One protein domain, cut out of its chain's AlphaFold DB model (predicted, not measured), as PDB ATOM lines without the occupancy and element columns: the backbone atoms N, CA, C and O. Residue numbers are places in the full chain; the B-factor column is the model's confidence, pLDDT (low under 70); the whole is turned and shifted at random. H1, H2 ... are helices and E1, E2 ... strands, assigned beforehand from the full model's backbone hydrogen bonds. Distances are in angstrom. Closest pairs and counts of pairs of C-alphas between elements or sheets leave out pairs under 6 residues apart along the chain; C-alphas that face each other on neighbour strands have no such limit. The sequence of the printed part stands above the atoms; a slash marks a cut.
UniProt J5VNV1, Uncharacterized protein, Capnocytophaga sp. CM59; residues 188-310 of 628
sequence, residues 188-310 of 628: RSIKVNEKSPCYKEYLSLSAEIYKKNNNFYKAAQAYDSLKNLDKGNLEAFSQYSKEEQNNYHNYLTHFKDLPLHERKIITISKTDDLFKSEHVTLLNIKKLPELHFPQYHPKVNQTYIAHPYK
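What this domain is: This is residues 188 to 310 of the 628 residues of an uncharacterized protein of Capnocytophaga sp. CM59 (UniProt J5VNV1). Two lobes follow each other along the long axis: three helices, H1, H2 and H3, run back and forth side by side with H2 in the middle, and beyond them stands a small sheet of three strands, E1, E2 and E3. The short helix H4 lies in the chain between the lobes and only grazes the sheet. The printed part has 123 residues, with four named helices and then three named strands; the class is mixed, helices and strands, and the mixed sheet has the order E2, E1, E3. The whole is compact, with a radius of gyration of the C-alphas of 15.8 A, yet elongated, spanning 49 by 32 by 23 A.

How they stand to each other: H1, residues 199 to 212, and H2, residues 216 to 229, touch as a helical hairpin, with a shallow tilt of 24 degrees, opposite ways; their closest C-alphas, those of Ala 207 and Ala 219, are 4.4 A apart. H2 and H3, residues 234 to 253, form a second helical hairpin and touch, with a shallow tilt of 20 degrees, opposite ways; the closest C-alphas, those of Ala 220 and Glu 244, are 4.3 A apart. H1 and H3 are close but not clearly touching, with Lys 211 and Asn 247 the closest at 7.5 A between C-alphas; they run the same way at a tilt of 35.3 degrees, only just steep. In H1, H2 and H3 every O i to N i+4 pair is within hydrogen-bond range; H4, residues 260 to 263, is too short for such a pair. H4 touches no helix and only grazes the sheet, with the C-alphas of Arg 263 and Thr 281 6.8 A apart. The inner strand E1, residues 265 to 269, is parallel to E2, residues 280 to 284, at 32 degrees, with N 267 and O 281 at 2.8 A. E1 is antiparallel to E3, residues 302 to 306, at 149 degrees, with N 304 and O 266 at 2.8 A. H1, H2 and H3 are apart from the three strands.

Where its parts are: H1 begins at C-alpha 199, (-2.811, 8.298, 42.541), and is 20.0 A long, as is H2. H3, the longest helix, measures 28.5 A and ends at C-alpha 253, (-25.999, -6.231, 53.426). H4 is 5.2 A long. E1, E2 and E3 each measure 13.4 A, and E3 ends at C-alpha 306, (-30.337, -14.688, 38.873).

The domain as a whole: The farthest C-alphas, those of Pro 197 and Gln 295, are 50.9 A apart. The printed part has no cut. The link from E2 to E3, residues 285 to 301, is long. The mean pLDDT of the printed part is 89.6, and residue 197 is under 70.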
ATOM      1  N   ARG A 188     -15.392  11.277  37.792       75.19
ATOM      2  CA  ARG A 188     -15.599  10.539  36.533       75.19
ATOM      3  C   ARG A 188     -14.858  11.162  35.351       75.19
ATOM      4  O   ARG A 188     -14.540  10.447  34.407       75.19
ATOM      5  N   SER A 189     -14.576  12.466  35.391       72.56
ATOM      6  CA  SER A 189     -13.899  13.173  34.292       72.56
ATOM      7  C   SER A 189     -12.386  12.954  34.233       72.56
ATOM      8  O   SER A 189     -11.749  13.326  33.254       72.56
ATOM      9  N   ILE A 190     -11.797  12.378  35.280       72.81
ATOM     10  CA  ILE A 190     -10.348  12.261  35.456       72.81
ATOM     11  C   ILE A 190      -9.903  10.800  35.319       72.81
ATOM     12  O   ILE A 190     -10.506   9.893  35.889       72.81
ATOM     13  N   LYS A 191      -8.812  10.573  34.584       74.19
ATOM     14  CA  LYS A 191      -8.086   9.296  34.560       74.19
ATOM     15  C   LYS A 191      -6.712   9.527  35.173       74.19
ATOM     16  O   LYS A 191      -5.946  10.332  34.655       74.19
ATOM     17  N   VAL A 192      -6.418   8.844  36.276       76.38
ATOM     18  CA  VAL A 192      -5.135   8.968  36.980       76.38
ATOM     19  C   VAL A 192      -4.334   7.689  36.776       76.38
ATOM     20  O   VAL A 192      -4.823   6.600  37.066       76.38
ATOM     21  N   ASN A 193      -3.109   7.824  36.269       72.75
ATOM     22  CA  ASN A 193      -2.181   6.706  36.107       72.75
ATOM     23  C   ASN A 193      -1.769   6.165  37.491       72.75
ATOM     24  O   ASN A 193      -1.456   6.949  38.382       72.75
ATOM     25  N   GLU A 194      -1.711   4.841  37.663       75.31
ATOM     26  CA  GLU A 194      -1.291   4.185  38.914       75.31
ATOM     27  C   GLU A 194       0.120   4.589  39.369       75.31
ATOM     28  O   GLU A 194       0.429   4.565  40.559       75.31
ATOM     29  N   LYS A 195       0.980   4.983  38.420       73.00
ATOM     30  CA  LYS A 195       2.339   5.476  38.689       73.00
ATOM     31  C   LYS A 195       2.387   6.955  39.086       73.00
ATOM     32  O   LYS A 195       3.464   7.453  39.394       73.00
ATOM     33  N   SER A 196       1.261   7.666  39.032       70.44
ATOM     34  CA  SER A 196       1.210   9.094  39.338       70.44
ATOM     35  C   SER A 196       1.383   9.347  40.843       70.44
ATOM     36  O   SER A 196       0.739   8.664  41.645       70.44
ATOM     37  N   PRO A 197       2.144  10.379  41.255       69.94
ATOM     38  CA  PRO A 197       2.251  10.777  42.659       69.94
ATOM     39  C   PRO A 197       0.896  11.091  43.312       69.94
ATOM     40  O   PRO A 197       0.706  10.864  44.507       69.94
ATOM     41  N   CYS A 198      -0.084  11.569  42.533       77.88
ATOM     42  CA  CYS A 198      -1.425  11.882  43.033       77.88
ATOM     43  C   CYS A 198      -2.375  10.672  43.072       77.88
ATOM     44  O   CYS A 198      -3.499  10.800  43.556       77.88
ATOM     45  N   TYR A 199      -1.951   9.485  42.620       83.88
ATOM     46  CA  TYR A 199      -2.811   8.298  42.541       83.88
ATOM     47  C   TYR A 199      -3.326   7.842  43.910       83.88
ATOM     48  O   TYR A 199      -4.511   7.552  44.077       83.88
ATOM     49  N   LYS A 200      -2.460   7.848  44.929       86.62
ATOM     50  CA  LYS A 200      -2.848   7.501  46.305       86.62
ATOM     51  C   LYS A 200      -3.902   8.461  46.863       86.62
ATOM     52  O   LYS A 200      -4.850   8.049  47.536       86.62
ATOM     53  N   GLU A 201      -3.738   9.746  46.584       88.25
ATOM     54  CA  GLU A 201      -4.683  10.770  47.010       88.25
ATOM     55  C   GLU A 201      -6.014  10.649  46.264       88.25
ATOM     56  O   GLU A 201      -7.075  10.649  46.888       88.25
ATOM     57  N   TYR A 202      -5.956  10.429  44.950       89.75
ATOM     58  CA  TYR A 202      -7.116  10.108  44.127       89.75
ATOM     59  C   TYR A 202      -7.900   8.915  44.691       89.75
ATOM     60  O   TYR A 202      -9.114   9.020  44.865       89.75
ATOM     61  N   LEU A 203      -7.233   7.809  45.041       92.38
ATOM     62  CA  LEU A 203      -7.884   6.635  45.633       92.38
ATOM     63  C   LEU A 203      -8.543   6.952  46.982       92.38
ATOM     64  O   LEU A 203      -9.656   6.500  47.241       92.38
ATOM     65  N   SER A 204      -7.883   7.755  47.819       93.00
ATOM     66  CA  SER A 204      -8.412   8.153  49.132       93.00
ATOM     67  C   SER A 204      -9.699   8.971  48.997       93.00
ATOM     68  O   SER A 204     -10.700   8.661  49.644       93.00
ATOM     69  N   LEU A 205      -9.706   9.963  48.102       93.06
ATOM     70  CA  LEU A 205     -10.888  10.784  47.818       93.06
ATOM     71  C   LEU A 205     -11.992   9.963  47.141       93.06
ATOM     72  O   LEU A 205     -13.165  10.099  47.482       93.06
ATOM     73  N   SER A 206     -11.617   9.065  46.224       93.56
ATOM     74  CA  SER A 206     -12.543   8.133  45.572       93.56
ATOM     75  C   SER A 206     -13.281   7.284  46.601       93.56
ATOM     76  O   SER A 206     -14.509   7.204  46.567       93.56
ATOM     77  N   ALA A 207     -12.548   6.680  47.543       95.19
ATOM     78  CA  ALA A 207     -13.117   5.842  48.591       95.19
ATOM     79  C   ALA A 207     -14.139   6.612  49.442       95.19
ATOM     80  O   ALA A 207     -15.230   6.103  49.707       95.19
ATOM     81  N   GLU A 208     -13.823   7.855  49.818       94.44
ATOM     82  CA  GLU A 208     -14.725   8.705  50.598       94.44
ATOM     83  C   GLU A 208     -16.000   9.071  49.823       94.44
ATOM     84  O   GLU A 208     -17.106   8.935  50.355       94.44
ATOM     85  N   ILE A 209     -15.868   9.476  48.556       93.12
ATOM     86  CA  ILE A 209     -17.009   9.802  47.687       93.12
ATOM     87  C   ILE A 209     -17.905   8.578  47.508       93.12
ATOM     88  O   ILE A 209     -19.121   8.671  47.678       93.12
ATOM     89  N   TYR A 210     -17.323   7.420  47.187       94.56
ATOM     90  CA  TYR A 210     -18.081   6.186  46.994       94.56
ATOM     91  C   TYR A 210     -18.815   5.769  48.266       94.56
ATOM     92  O   TYR A 210     -19.997   5.437  48.195       94.56
ATOM     93  N   LYS A 211     -18.163   5.868  49.429       94.06
ATOM     94  CA  LYS A 211     -18.776   5.578  50.729       94.06
ATOM     95  C   LYS A 211     -19.953   6.510  51.027       94.06
ATOM     96  O   LYS A 211     -21.004   6.033  51.443       94.06
ATOM     97  N   LYS A 212     -19.812   7.818  50.784       91.56
ATOM     98  CA  LYS A 212     -20.887   8.807  50.999       91.56
ATOM     99  C   LYS A 212     -22.052   8.663  50.012       91.56
ATOM    100  O   LYS A 212     -23.177   8.995  50.366       91.56
ATOM    101  N   ASN A 213     -21.795   8.140  48.815       88.62
ATOM    102  CA  ASN A 213     -22.809   7.852  47.796       88.62
ATOM    103  C   ASN A 213     -23.393   6.430  47.892       88.62
ATOM    104  O   ASN A 213     -24.018   5.971  46.939       88.62
ATOM    105  N   ASN A 214     -23.168   5.708  48.997       90.50
ATOM    106  CA  ASN A 214     -23.604   4.318  49.197       90.50
ATOM    107  C   ASN A 214     -23.091   3.318  48.140       90.50
ATOM    108  O   ASN A 214     -23.582   2.194  48.048       90.50
ATOM    109  N   ASN A 215     -22.058   3.669  47.366       92.00
ATOM    110  CA  ASN A 215     -21.380   2.734  46.471       92.00
ATOM    111  C   ASN A 215     -20.292   1.975  47.241       92.00
ATOM    112  O   ASN A 215     -19.088   2.155  47.037       92.00
ATOM    113  N   PHE A 216     -20.733   1.136  48.174       95.38
ATOM    114  CA  PHE A 216     -19.843   0.454  49.108       95.38
ATOM    115  C   PHE A 216     -18.864  -0.504  48.419       95.38
ATOM    116  O   PHE A 216     -17.747  -0.685  48.895       95.38
ATOM    117  N   TYR A 217     -19.235  -1.069  47.266       94.62
ATOM    118  CA  TYR A 217     -18.346  -1.949  46.514       94.62
ATOM    119  C   TYR A 217     -17.131  -1.201  45.950       94.62
ATOM    120  O   TYR A 217     -15.991  -1.596  46.198       94.62
ATOM    121  N   LYS A 218     -17.349  -0.076  45.250       93.06
ATOM    122  CA  LYS A 218     -16.241   0.743  44.730       93.06
ATOM    123  C   LYS A 218     -15.403   1.348  45.856       93.06
ATOM    124  O   LYS A 218     -14.191   1.480  45.707       93.06
ATOM    125  N   ALA A 219     -16.020   1.668  46.997       96.12
ATOM    126  CA  ALA A 219     -15.286   2.084  48.190       96.12
ATOM    127  C   ALA A 219     -14.359   0.968  48.701       96.12
ATOM    128  O   ALA A 219     -13.187   1.227  48.969       96.12
ATOM    129  N   ALA A 220     -14.846  -0.276  48.783       96.12
ATOM    130  CA  ALA A 220     -14.033  -1.424  49.178       96.12
ATOM    131  C   ALA A 220     -12.862  -1.659  48.208       96.12
ATOM    132  O   ALA A 220     -11.736  -1.822  48.665       96.12
ATOM    133  N   GLN A 221     -13.093  -1.577  46.892       93.81
ATOM    134  CA  GLN A 221     -12.022  -1.675  45.889       93.81
ATOM    135  C   GLN A 221     -10.965  -0.575  46.048       93.81
ATOM    136  O   GLN A 221      -9.772  -0.859  46.012       93.81
ATOM    137  N   ALA A 222     -11.383   0.675  46.267       94.56
ATOM    138  CA  ALA A 222     -10.445   1.774  46.478       94.56
ATOM    139  C   ALA A 222      -9.584   1.557  47.738       94.56
ATOM    140  O   ALA A 222      -8.376   1.802  47.706       94.56
ATOM    141  N   TYR A 223     -10.171   1.045  48.827       95.69
ATOM    142  CA  TYR A 223      -9.421   0.686  50.035       95.69
ATOM    143  C   TYR A 223      -8.512  -0.533  49.849       95.69
ATOM    144  O   TYR A 223      -7.416  -0.533  50.408       95.69
ATOM    145  N   ASP A 224      -8.903  -1.528  49.050       92.94
ATOM    146  CA  ASP A 224      -8.027  -2.651  48.697       92.94
ATOM    147  C   ASP A 224      -6.791  -2.169  47.914       92.94
ATOM    148  O   ASP A 224      -5.655  -2.519  48.253       92.94
ATOM    149  N   SER A 225      -6.974  -1.262  46.950       91.12
ATOM    150  CA  SER A 225      -5.861  -0.621  46.237       91.12
ATOM    151  C   SER A 225      -4.953   0.183  47.177       91.12
ATOM    152  O   SER A 225      -3.731   0.045  47.120       91.12
ATOM    153  N   LEU A 226      -5.520   0.974  48.099       92.44
ATOM    154  CA  LEU A 226      -4.748   1.721  49.108       92.44
ATOM    155  C   LEU A 226      -3.958   0.799  50.042       92.44
ATOM    156  O   LEU A 226      -2.771   1.024  50.285       92.44
ATOM    157  N   LYS A 227      -4.594  -0.274  50.525       90.19
ATOM    158  CA  LYS A 227      -3.964  -1.328  51.330       90.19
ATOM    159  C   LYS A 227      -2.771  -1.939  50.591       90.19
ATOM    160  O   LYS A 227      -1.734  -2.195  51.203       90.19
ATOM    161  N   ASN A 228      -2.895  -2.155  49.282       86.94
ATOM    162  CA  ASN A 228      -1.830  -2.724  48.464       86.94
ATOM    163  C   ASN A 228      -0.649  -1.765  48.234       86.94
ATOM    164  O   ASN A 228       0.488  -2.240  48.175       86.94
ATOM    165  N   LEU A 229      -0.893  -0.452  48.160       85.62
ATOM    166  CA  LEU A 229       0.152   0.577  48.051       85.62
ATOM    167  C   LEU A 229       0.943   0.749  49.360       85.62
ATOM    168  O   LEU A 229       2.166   0.864  49.333       85.62
ATOM    169  N   ASP A 230       0.267   0.703  50.509       81.00
ATOM    170  CA  ASP A 230       0.860   0.983  51.826       81.00
ATOM    171  C   ASP A 230       1.294  -0.272  52.605       81.00
ATOM    172  O   ASP A 230       1.382  -0.251  53.833       81.00
ATOM    173  N   LYS A 231       1.654  -1.370  51.922       76.56
ATOM    174  CA  LYS A 231       2.127  -2.613  52.578       76.56
ATOM    175  C   LYS A 231       3.286  -2.405  53.569       76.56
ATOM    176  O   LYS A 231       3.473  -3.224  54.463       76.56
ATOM    177  N   GLY A 232       4.067  -1.333  53.415       76.56
ATOM    178  CA  GLY A 232       5.163  -0.973  54.321       76.56
ATOM    179  C   GLY A 232       4.748  -0.219  55.593       76.56
ATOM    180  O   GLY A 232       5.533  -0.173  56.538       76.56
ATOM    181  N   ASN A 233       3.544   0.358  55.646       86.69
ATOM    182  CA  ASN A 233       3.032   1.096  56.802       86.69
ATOM    183  C   ASN A 233       1.950   0.270  57.512       86.69
ATOM    184  O   ASN A 233       0.803   0.223  57.078       86.69
ATOM    185  N   LEU A 234       2.319  -0.363  58.630       84.62
ATOM    186  CA  LEU A 234       1.439  -1.256  59.395       84.62
ATOM    187  C   LEU A 234       0.141  -0.583  59.874       84.62
ATOM    188  O   LEU A 234      -0.912  -1.221  59.855       84.62
ATOM    189  N   GLU A 235       0.199   0.683  60.293       88.00
ATOM    190  CA  GLU A 235      -0.974   1.407  60.798       88.00
ATOM    191  C   GLU A 235      -1.954   1.719  59.664       88.00
ATOM    192  O   GLU A 235      -3.134   1.370  59.755       88.00
ATOM    193  N   ALA A 236      -1.452   2.292  58.565       87.38
ATOM    194  CA  ALA A 236      -2.258   2.587  57.383       87.38
ATOM    195  C   ALA A 236      -2.844   1.303  56.777       87.38
ATOM    196  O   ALA A 236      -4.041   1.235  56.499       87.38
ATOM    197  N   PHE A 237      -2.037   0.243  56.670       88.00
ATOM    198  CA  PHE A 237      -2.478  -1.068  56.199       88.00
ATOM    199  C   PHE A 237      -3.631  -1.623  57.045       88.00
ATOM    200  O   PHE A 237      -4.653  -2.052  56.504       88.00
ATOM    201  N   SER A 238      -3.502  -1.587  58.377       88.94
ATOM    202  CA  SER A 238      -4.555  -2.064  59.279       88.94
ATOM    203  C   SER A 238      -5.829  -1.226  59.168       88.94
ATOM    204  O   SER A 238      -6.928  -1.779  59.255       88.94
ATOM    205  N   GLN A 239      -5.705   0.090  58.995       92.69
ATOM    206  CA  GLN A 239      -6.849   0.982  58.839       92.69
ATOM    207  C   GLN A 239      -7.580   0.725  57.518       92.69
ATOM    208  O   GLN A 239      -8.797   0.534  57.529       92.69
ATOM    209  N   TYR A 240      -6.857   0.663  56.397       93.69
ATOM    210  CA  TYR A 240      -7.450   0.402  55.086       93.69
ATOM    211  C   TYR A 240      -8.082  -0.983  55.008       93.69
ATOM    212  O   TYR A 240      -9.194  -1.102  54.507       93.69
ATOM    213  N   SER A 241      -7.451  -2.007  55.592       91.75
ATOM    214  CA  SER A 241      -8.039  -3.349  55.652       91.75
ATOM    215  C   SER A 241      -9.362  -3.372  56.427       91.75
ATOM    216  O   SER A 241     -10.310  -4.048  56.024       91.75
ATOM    217  N   LYS A 242      -9.471  -2.602  57.516       94.31
ATOM    218  CA  LYS A 242     -10.725  -2.476  58.268       94.31
ATOM    219  C   LYS A 242     -11.806  -1.763  57.451       94.31
ATOM    220  O   LYS A 242     -12.953  -2.203  57.445       94.31
ATOM    221  N   GLU A 243     -11.460  -0.669  56.777       96.06
ATOM    222  CA  GLU A 243     -12.410   0.069  55.938       96.06
ATOM    223  C   GLU A 243     -12.873  -0.756  54.730       96.06
ATOM    224  O   GLU A 243     -14.070  -0.804  54.459       96.06
ATOM    225  N   GLU A 244     -11.972  -1.462  54.051       94.75
ATOM    226  CA  GLU A 244     -12.294  -2.415  52.983       94.75
ATOM    227  C   GLU A 244     -13.329  -3.447  53.454       94.75
ATOM    228  O   GLU A 244     -14.390  -3.585  52.844       94.75
ATOM    229  N   GLN A 245     -13.067  -4.118  54.583       93.50
ATOM    230  CA  GLN A 245     -13.965  -5.137  55.135       93.50
ATOM    231  C   GLN A 245     -15.332  -4.568  55.523       93.50
ATOM    232  O   GLN A 245     -16.356  -5.185  55.228       93.50
ATOM    233  N   ASN A 246     -15.364  -3.393  56.155       95.62
ATOM    234  CA  ASN A 246     -16.612  -2.736  56.545       95.62
ATOM    235  C   ASN A 246     -17.453  -2.353  55.323       95.62
ATOM    236  O   ASN A 246     -18.657  -2.602  55.296       95.62
ATOM    237  N   ASN A 247     -16.830  -1.765  54.298       96.44
ATOM    238  CA  ASN A 247     -17.538  -1.387  53.078       96.44
ATOM    239  C   ASN A 247     -18.014  -2.629  52.314       96.44
ATOM    240  O   ASN A 247     -19.165  -2.671  51.889       96.44
ATOM    241  N   TYR A 248     -17.203  -3.683  52.217       95.62
ATOM    242  CA  TYR A 248     -17.652  -4.929  51.596       95.62
ATOM    243  C   TYR A 248     -18.815  -5.574  52.369       95.62
ATOM    244  O   TYR A 248     -19.777  -6.038  51.765       95.62
ATOM    245  N   HIS A 249     -18.799  -5.537  53.704       94.88
ATOM    246  CA  HIS A 249     -19.928  -5.998  54.515       94.88
ATOM    247  C   HIS A 249     -21.205  -5.177  54.268       94.88
ATOM    248  O   HIS A 249     -22.286  -5.749  54.109       94.88
ATOM    249  N   ASN A 250     -21.092  -3.850  54.169       95.25
ATOM    250  CA  ASN A 250     -22.224  -2.981  53.838       95.25
ATOM    251  C   ASN A 250     -22.771  -3.261  52.434       95.25
ATOM    252  O   ASN A 250     -23.987  -3.275  52.250       95.25
ATOM    253  N   TYR A 251     -21.889  -3.517  51.465       95.44
ATOM    254  CA  TYR A 251     -22.270  -3.939  50.118       95.44
ATOM    255  C   TYR A 251     -23.083  -5.238  50.145       95.44
ATOM    256  O   TYR A 251     -24.157  -5.295  49.557       95.44
ATOM    257  N   LEU A 252     -22.608  -6.256  50.868       94.50
ATOM    258  CA  LEU A 252     -23.310  -7.535  50.998       94.50
ATOM    259  C   LEU A 252     -24.667  -7.384  51.696       94.50
ATOM    260  O   LEU A 252     -25.635  -8.031  51.309       94.50
ATOM    261  N   THR A 253     -24.752  -6.503  52.693       94.25
ATOM    262  CA  THR A 253     -25.999  -6.231  53.426       94.25
ATOM    263  C   THR A 253     -27.079  -5.645  52.511       94.25
ATOM    264  O   THR A 253     -28.229  -6.055  52.600       94.25
ATOM    265  N   HIS A 254     -26.698  -4.752  51.593       92.94
ATOM    266  CA  HIS A 254     -27.608  -4.112  50.633       92.94
ATOM    267  C   HIS A 254     -27.584  -4.788  49.256       92.94
ATOM    268  O   HIS A 254     -28.002  -4.205  48.258       92.94
ATOM    269  N   PHE A 255     -27.069  -6.017  49.162       93.88
ATOM    270  CA  PHE A 255     -26.862  -6.681  47.875       93.88
ATOM    271  C   PHE A 255     -28.177  -6.901  47.114       93.88
ATOM    272  O   PHE A 255     -28.208  -6.777  45.893       93.88
ATOM    273  N   LYS A 256     -29.269  -7.199  47.830       91.88
ATOM    274  CA  LYS A 256     -30.600  -7.420  47.238       91.88
ATOM    275  C   LYS A 256     -31.231  -6.148  46.681       91.88
ATOM    276  O   LYS A 256     -31.978  -6.230  45.705       91.88
ATOM    277  N   ASP A 257     -30.890  -5.007  47.278       91.75
ATOM    278  CA  ASP A 257     -31.404  -3.686  46.908       91.75
ATOM    279  C   ASP A 257     -30.780  -3.175  45.603       91.75
ATOM    280  O   ASP A 257     -31.279  -2.227  44.997       91.75
ATOM    281  N   LEU A 258     -29.685  -3.799  45.151       91.12
ATOM    282  CA  LEU A 258     -29.050  -3.451  43.887       91.12
ATOM    283  C   LEU A 258     -29.955  -3.826  42.703       91.12
ATOM    284  O   LEU A 258     -30.587  -4.895  42.720       91.12
ATOM    285  N   PRO A 259     -29.959  -3.004  41.636       91.00
ATOM    286  CA  PRO A 259     -30.626  -3.340  40.387       91.00
ATOM    287  C   PRO A 259     -30.203  -4.715  39.870       91.00
ATOM    288  O   PRO A 259     -29.030  -5.082  39.959       91.00
ATOM    289  N   LEU A 260     -31.141  -5.465  39.280       89.19
ATOM    290  CA  LEU A 260     -30.880  -6.837  38.836       89.19
ATOM    291  C   LEU A 260     -29.694  -6.928  37.870       89.19
ATOM    292  O   LEU A 260     -28.899  -7.848  38.002       89.19
ATOM    293  N   HIS A 261     -29.536  -5.969  36.953       86.88
ATOM    294  CA  HIS A 261     -28.421  -5.959  36.001       86.88
ATOM    295  C   HIS A 261     -27.049  -5.907  36.698       86.88
ATOM    296  O   HIS A 261     -26.128  -6.583  36.261       86.88
ATOM    297  N   GLU A 262     -26.925  -5.221  37.842       89.19
ATOM    298  CA  GLU A 262     -25.671  -5.145  38.610       89.19
ATOM    299  C   GLU A 262     -25.331  -6.424  39.389       89.19
ATOM    300  O   GLU A 262     -24.225  -6.554  39.924       89.19
ATOM    301  N   ARG A 263     -26.297  -7.340  39.516       92.38
ATOM    302  CA  ARG A 263     -26.176  -8.596  40.267       92.38
ATOM    303  C   ARG A 263     -26.688  -9.806  39.485       92.38
ATOM    304  O   ARG A 263     -26.985 -10.838  40.095       92.38
ATOM    305  N   LYS A 264     -26.805  -9.671  38.157       93.00
ATOM    306  CA  LYS A 264     -27.393 -10.668  37.247       93.00
ATOM    307  C   LYS A 264     -26.585 -11.952  37.309       93.00
ATOM    308  O   LYS A 264     -27.173 -13.020  37.452       93.00
ATOM    309  N   ILE A 265     -25.255 -11.846  37.268       94.81
ATOM    310  CA  ILE A 265     -24.343 -12.990  37.284       94.81
ATOM    311  C   ILE A 265     -23.376 -12.883  38.462       94.81
ATOM    312  O   ILE A 265     -22.702 -11.871  38.667       94.81
ATOM    313  N   ILE A 266     -23.280 -13.966  39.232       95.12
ATOM    314  CA  ILE A 266     -22.360 -14.080  40.365       95.12
ATOM    315  C   ILE A 266     -21.463 -15.303  40.215       95.12
ATOM    316  O   ILE A 266     -21.902 -16.369  39.797       95.12
ATOM    317  N   THR A 267     -20.206 -15.174  40.617       93.62
ATOM    318  CA  THR A 267     -19.267 -16.290  40.746       93.62
ATOM    319  C   THR A 267     -18.926 -16.479  42.212       93.62
ATOM    320  O   THR A 267     -18.551 -15.528  42.894       93.62
ATOM    321  N   ILE A 268     -19.038 -17.705  42.715       91.94
ATOM    322  CA  ILE A 268     -18.786 -18.004  44.127       91.94
ATOM    323  C   ILE A 268     -17.384 -18.576  44.283       91.94
ATOM    324  O   ILE A 268     -17.046 -19.566  43.644       91.94
ATOM    325  N   SER A 269     -16.565 -17.997  45.159       88.81
ATOM    326  CA  SER A 269     -15.195 -18.448  45.436       88.81
ATOM    327  C   SER A 269     -14.908 -18.518  46.939       88.81
ATOM    328  O   SER A 269     -15.725 -18.137  47.773       88.81
ATOM    329  N   LYS A 270     -13.743 -19.055  47.309       88.56
ATOM    330  CA  LYS A 270     -13.216 -19.019  48.685       88.56
ATOM    331  C   LYS A 270     -12.311 -17.814  48.950       88.56
ATOM    332  O   LYS A 270     -11.958 -17.606  50.110       88.56
ATOM    333  N   THR A 271     -11.893 -17.096  47.907       85.62
ATOM    334  CA  THR A 271     -10.995 -15.945  48.048       85.62
ATOM    335  C   THR A 271     -11.707 -14.749  48.681       85.62
ATOM    336  O   THR A 271     -12.924 -14.606  48.558       85.62
ATOM    337  N   ASP A 272     -10.939 -13.911  49.370       84.81
ATOM    338  CA  ASP A 272     -11.370 -12.589  49.829       84.81
ATOM    339  C   ASP A 272     -11.092 -11.490  48.784       84.81
ATOM    340  O   ASP A 272     -11.419 -10.335  49.037       84.81
ATOM    341  N   ASP A 273     -10.521 -11.837  47.622       87.62
ATOM    342  CA  ASP A 273     -10.289 -10.882  46.535       87.62
ATOM    343  C   ASP A 273     -11.606 -10.268  46.040       87.62
ATOM    344  O   ASP A 273     -12.645 -10.931  45.965       87.62
ATOM    345  N   LEU A 274     -11.544  -8.992  45.663       90.81
ATOM    346  CA  LEU A 274     -12.674  -8.252  45.114       90.81
ATOM    347  C   LEU A 274     -12.617  -8.278  43.585       90.81
ATOM    348  O   LEU A 274     -11.634  -7.847  42.985       90.81
ATOM    349  N   PHE A 275     -13.697  -8.718  42.941       90.81
ATOM    350  CA  PHE A 275     -13.852  -8.626  41.491       90.81
ATOM    351  C   PHE A 275     -15.307  -8.337  41.107       90.81
ATOM    352  O   PHE A 275     -16.224  -9.042  41.529       90.81
ATOM    353  N   LYS A 276     -15.511  -7.289  40.307       91.00
ATOM    354  CA  LYS A 276     -16.794  -6.943  39.684       91.00
ATOM    355  C   LYS A 276     -16.500  -6.310  38.333       91.00
ATOM    356  O   LYS A 276     -15.697  -5.378  38.264       91.00
ATOM    357  N   SER A 277     -17.147  -6.821  37.305       90.00
ATOM    358  CA  SER A 277     -17.177  -6.286  35.948       90.00
ATOM    359  C   SER A 277     -18.604  -5.839  35.617       90.00
ATOM    360  O   SER A 277     -19.401  -5.613  36.532       90.00
ATOM    361  N   GLU A 278     -18.912  -5.630  34.340       87.56
ATOM    362  CA  GLU A 278     -20.243  -5.198  33.917       87.56
ATOM    363  C   GLU A 278     -21.293  -6.274  34.210       87.56
ATOM    364  O   GLU A 278     -22.334  -5.968  34.790       87.56
ATOM    365  N   HIS A 279     -20.979  -7.539  33.917       89.25
ATOM    366  CA  HIS A 279     -21.921  -8.645  34.071       89.25
ATOM    367  C   HIS A 279     -21.636  -9.503  35.309       89.25
ATOM    368  O   HIS A 279     -22.566  -9.933  35.997       89.25
ATOM    369  N   VAL A 280     -20.359  -9.772  35.605       92.06
ATOM    370  CA  VAL A 280     -19.938 -10.755  36.616       92.06
ATOM    371  C   VAL A 280     -19.499 -10.106  37.931       92.06
ATOM    372  O   VAL A 280     -18.611  -9.257  37.974       92.06
ATOM    373  N   THR A 281     -20.040 -10.597  39.047       94.00
ATOM    374  CA  THR A 281     -19.585 -10.250  40.406       94.00
ATOM    375  C   THR A 281     -19.018 -11.463  41.145       94.00
ATOM    376  O   THR A 281     -19.646 -12.518  41.192       94.00
ATOM    377  N   LEU A 282     -17.856 -11.330  41.784       93.25
ATOM    378  CA  LEU A 282     -17.269 -12.362  42.642       93.25
ATOM    379  C   LEU A 282     -17.757 -12.227  44.090       93.25
ATOM    380  O   LEU A 282     -17.641 -11.166  44.704       93.25
ATOM    381  N   LEU A 283     -18.239 -13.330  44.661       94.12
ATOM    382  CA  LEU A 283     -18.672 -13.411  46.053       94.12
ATOM    383  C   LEU A 283     -17.914 -14.503  46.811       94.12
ATOM    384  O   LEU A 283     -17.694 -15.610  46.310       94.12
ATOM    385  N   ASN A 284     -17.561 -14.214  48.062       91.88
ATOM    386  CA  ASN A 284     -16.952 -15.199  48.950       91.88
ATOM    387  C   ASN A 284     -18.023 -16.102  49.579       91.88
ATOM    388  O   ASN A 284     -18.934 -15.623  50.255       91.88
ATOM    389  N   ILE A 285     -17.860 -17.421  49.452       91.56
ATOM    390  CA  ILE A 285     -18.779 -18.439  49.977       91.56
ATOM    391  C   ILE A 285     -19.031 -18.339  51.492       91.56
ATOM    392  O   ILE A 285     -20.088 -18.737  51.970       91.56
ATOM    393  N   LYS A 286     -18.076 -17.816  52.270       91.06
ATOM    394  CA  LYS A 286     -18.207 -17.649  53.729       91.06
ATOM    395  C   LYS A 286     -18.942 -16.370  54.131       91.06
ATOM    396  O   LYS A 286     -19.291 -16.231  55.300       91.06
ATOM    397  N   LYS A 287     -19.119 -15.430  53.202       91.69
ATOM    398  CA  LYS A 287     -19.691 -14.095  53.428       91.69
ATOM    399  C   LYS A 287     -20.840 -13.827  52.449       91.69
ATOM    400  O   LYS A 287     -21.001 -12.707  51.985       91.69
ATOM    401  N   LEU A 288     -21.600 -14.857  52.074       91.81
ATOM    402  CA  LEU A 288     -22.685 -14.694  51.111       91.81
ATOM    403  C   LEU A 288     -23.841 -13.876  51.710       91.81
ATOM    404  O   LEU A 288     -24.151 -14.050  52.892       91.81
ATOM    405  N   PRO A 289     -24.499 -13.026  50.902       92.88
ATOM    406  CA  PRO A 289     -25.786 -12.462  51.275       92.88
ATOM    407  C   PRO A 289     -26.855 -13.565  51.308       92.88
ATOM    408  O   PRO A 289     -26.621 -14.691  50.864       92.88
ATOM    409  N   GLU A 290     -28.038 -13.256  51.841       91.00
ATOM    410  CA  GLU A 290     -29.145 -14.211  51.985       91.00
ATOM    411  C   GLU A 290     -29.785 -14.556  50.625       91.00
ATOM    412  O   GLU A 290     -30.841 -14.043  50.262       91.00
ATOM    413  N   LEU A 291     -29.111 -15.397  49.842       94.12
ATOM    414  CA  LEU A 291     -29.518 -15.821  48.502       94.12
ATOM    415  C   LEU A 291     -30.002 -17.274  48.502       94.12
ATOM    416  O   LEU A 291     -29.511 -18.109  49.264       94.12
ATOM    417  N   HIS A 292     -30.922 -17.589  47.593       93.94
ATOM    418  CA  HIS A 292     -31.443 -18.939  47.404       93.94
ATOM    419  C   HIS A 292     -30.719 -19.644  46.256       93.94
ATOM    420  O   HIS A 292     -30.570 -19.096  45.164       93.94
ATOM    421  N   PHE A 293     -30.311 -20.888  46.495       93.75
ATOM    422  CA  PHE A 293     -29.652 -21.741  45.509       93.75
ATOM    423  C   PHE A 293     -30.339 -23.112  45.442       93.75
ATOM    424  O   PHE A 293     -30.941 -23.540  46.432       93.75
ATOM    425  N   PRO A 294     -30.221 -23.839  44.316       89.62
ATOM    426  CA  PRO A 294     -30.674 -25.220  44.217       89.62
ATOM    427  C   PRO A 294     -30.026 -26.145  45.253       89.62
ATOM    428  O   PRO A 294     -28.989 -25.848  45.850       89.62
ATOM    429  N   GLN A 295     -30.612 -27.326  45.435       84.50
ATOM    430  CA  GLN A 295     -30.073 -28.325  46.353       84.50
ATOM    431  C   GLN A 295     -28.612 -28.669  46.006       84.50
ATOM    432  O   GLN A 295     -28.269 -28.858  44.841       84.50
ATOM    433  N   TYR A 296     -27.754 -28.782  47.027       85.75
ATOM    434  CA  TYR A 296     -26.301 -29.005  46.899       85.75
ATOM    435  C   TYR A 296     -25.502 -27.830  46.301       85.75
ATOM    436  O   TYR A 296     -24.332 -27.997  45.944       85.75
ATOM    437  N   HIS A 297     -26.110 -26.648  46.221       90.31
ATOM    438  CA  HIS A 297     -25.461 -25.373  45.929       90.31
ATOM    439  C   HIS A 297     -25.541 -24.452  47.170       90.31
ATOM    440  O   HIS A 297     -26.343 -24.712  48.069       90.31
ATOM    441  N   PRO A 298     -24.700 -23.405  47.268       92.50
ATOM    442  CA  PRO A 298     -23.672 -22.990  46.317       92.50
ATOM    443  C   PRO A 298     -22.394 -23.841  46.353       92.50
ATOM    444  O   PRO A 298     -21.920 -24.285  47.396       92.50
ATOM    445  N   LYS A 299     -21.806 -24.025  45.174       89.38
ATOM    446  CA  LYS A 299     -20.494 -24.634  44.932       89.38
ATOM    447  C   LYS A 299     -19.429 -23.563  44.724       89.38
ATOM    448  O   LYS A 299     -19.701 -22.491  44.194       89.38
ATOM    449  N   VAL A 300     -18.213 -23.890  45.141       87.75
ATOM    450  CA  VAL A 300     -17.027 -23.049  44.959       87.75
ATOM    451  C   VAL A 300     -16.565 -23.127  43.510       87.75
ATOM    452  O   VAL A 300     -16.586 -24.205  42.924       87.75
ATOM    453  N   ASN A 301     -16.094 -22.000  42.983       83.81
ATOM    454  CA  ASN A 301     -15.657 -21.797  41.604       83.81
ATOM    455  C   ASN A 301     -16.767 -22.078  40.584       83.81
ATOM    456  O   ASN A 301     -16.503 -22.580  39.498       83.81
ATOM    457  N   GLN A 302     -18.005 -21.769  40.966       87.50
ATOM    458  CA  GLN A 302     -19.192 -21.958  40.146       87.50
ATOM    459  C   GLN A 302     -19.842 -20.601  39.880       87.50
ATOM    460  O   GLN A 302     -19.955 -19.780  40.799       87.50
ATOM    461  N   THR A 303     -20.288 -20.404  38.644       92.06
ATOM    462  CA  THR A 303     -21.000 -19.201  38.208       92.06
ATOM    463  C   THR A 303     -22.505 -19.458  38.187       92.06
ATOM    464  O   THR A 303     -22.964 -20.552  37.851       92.06
ATOM    465  N   TYR A 304     -23.274 -18.447  38.580       94.12
ATOM    466  CA  TYR A 304     -24.724 -18.484  38.687       94.12
ATOM    467  C   TYR A 304     -25.339 -17.250  38.054       94.12
ATOM    468  O   TYR A 304     -24.742 -16.175  38.078       94.12
ATOM    469  N   ILE A 305     -26.567 -17.400  37.584       94.56
ATOM    470  CA  ILE A 305     -27.405 -16.327  37.066       94.56
ATOM    471  C   ILE A 305     -28.681 -16.206  37.899       94.56
ATOM    472  O   ILE A 305     -29.248 -17.209  38.338       94.56
ATOM    473  N   ALA A 306     -29.108 -14.975  38.154       95.00
ATOM    474  CA  ALA A 306     -30.337 -14.688  38.873       95.00
ATOM    475  C   ALA A 306     -31.566 -15.104  38.051       95.00
ATOM    476  O   ALA A 306     -31.624 -14.901  36.837       95.00
ATOM    477  N   HIS A 307     -32.578 -15.647  38.718       92.94
ATOM    478  CA  HIS A 307     -33.867 -15.921  38.099       92.94
ATOM    479  C   HIS A 307     -34.562 -14.591  37.730       92.94
ATOM    480  O   HIS A 307     -34.606 -13.688  38.571       92.94
ATOM    481  N   PRO A 308     -35.178 -14.466  36.535       89.94
ATOM    482  CA  PRO A 308     -35.755 -13.205  36.049       89.94
ATOM    483  C   PRO A 308     -36.836 -12.621  36.974       89.94
ATOM    484  O   PRO A 308     -36.834 -11.426  37.242       89.94
ATOM    485  N   TYR A 309     -37.725 -13.468  37.508       89.06
ATOM    486  CA  TYR A 309     -38.801 -13.046  38.420       89.06
ATOM    487  C   TYR A 309     -38.510 -13.274  39.917       89.06
ATOM    488  O   TYR A 309     -38.836 -12.432  40.749       89.06
ATOM    489  N   LYS A 310     -37.858 -14.385  40.291       90.75
ATOM    490  CA  LYS A 310     -37.409 -14.669  41.666       90.75
ATOM    491  C   LYS A 310     -36.001 -14.104  41.879       90.75
ATOM    492  O   LYS A 310     -35.049 -14.869  41.985       90.75
TER     493      LYS A 310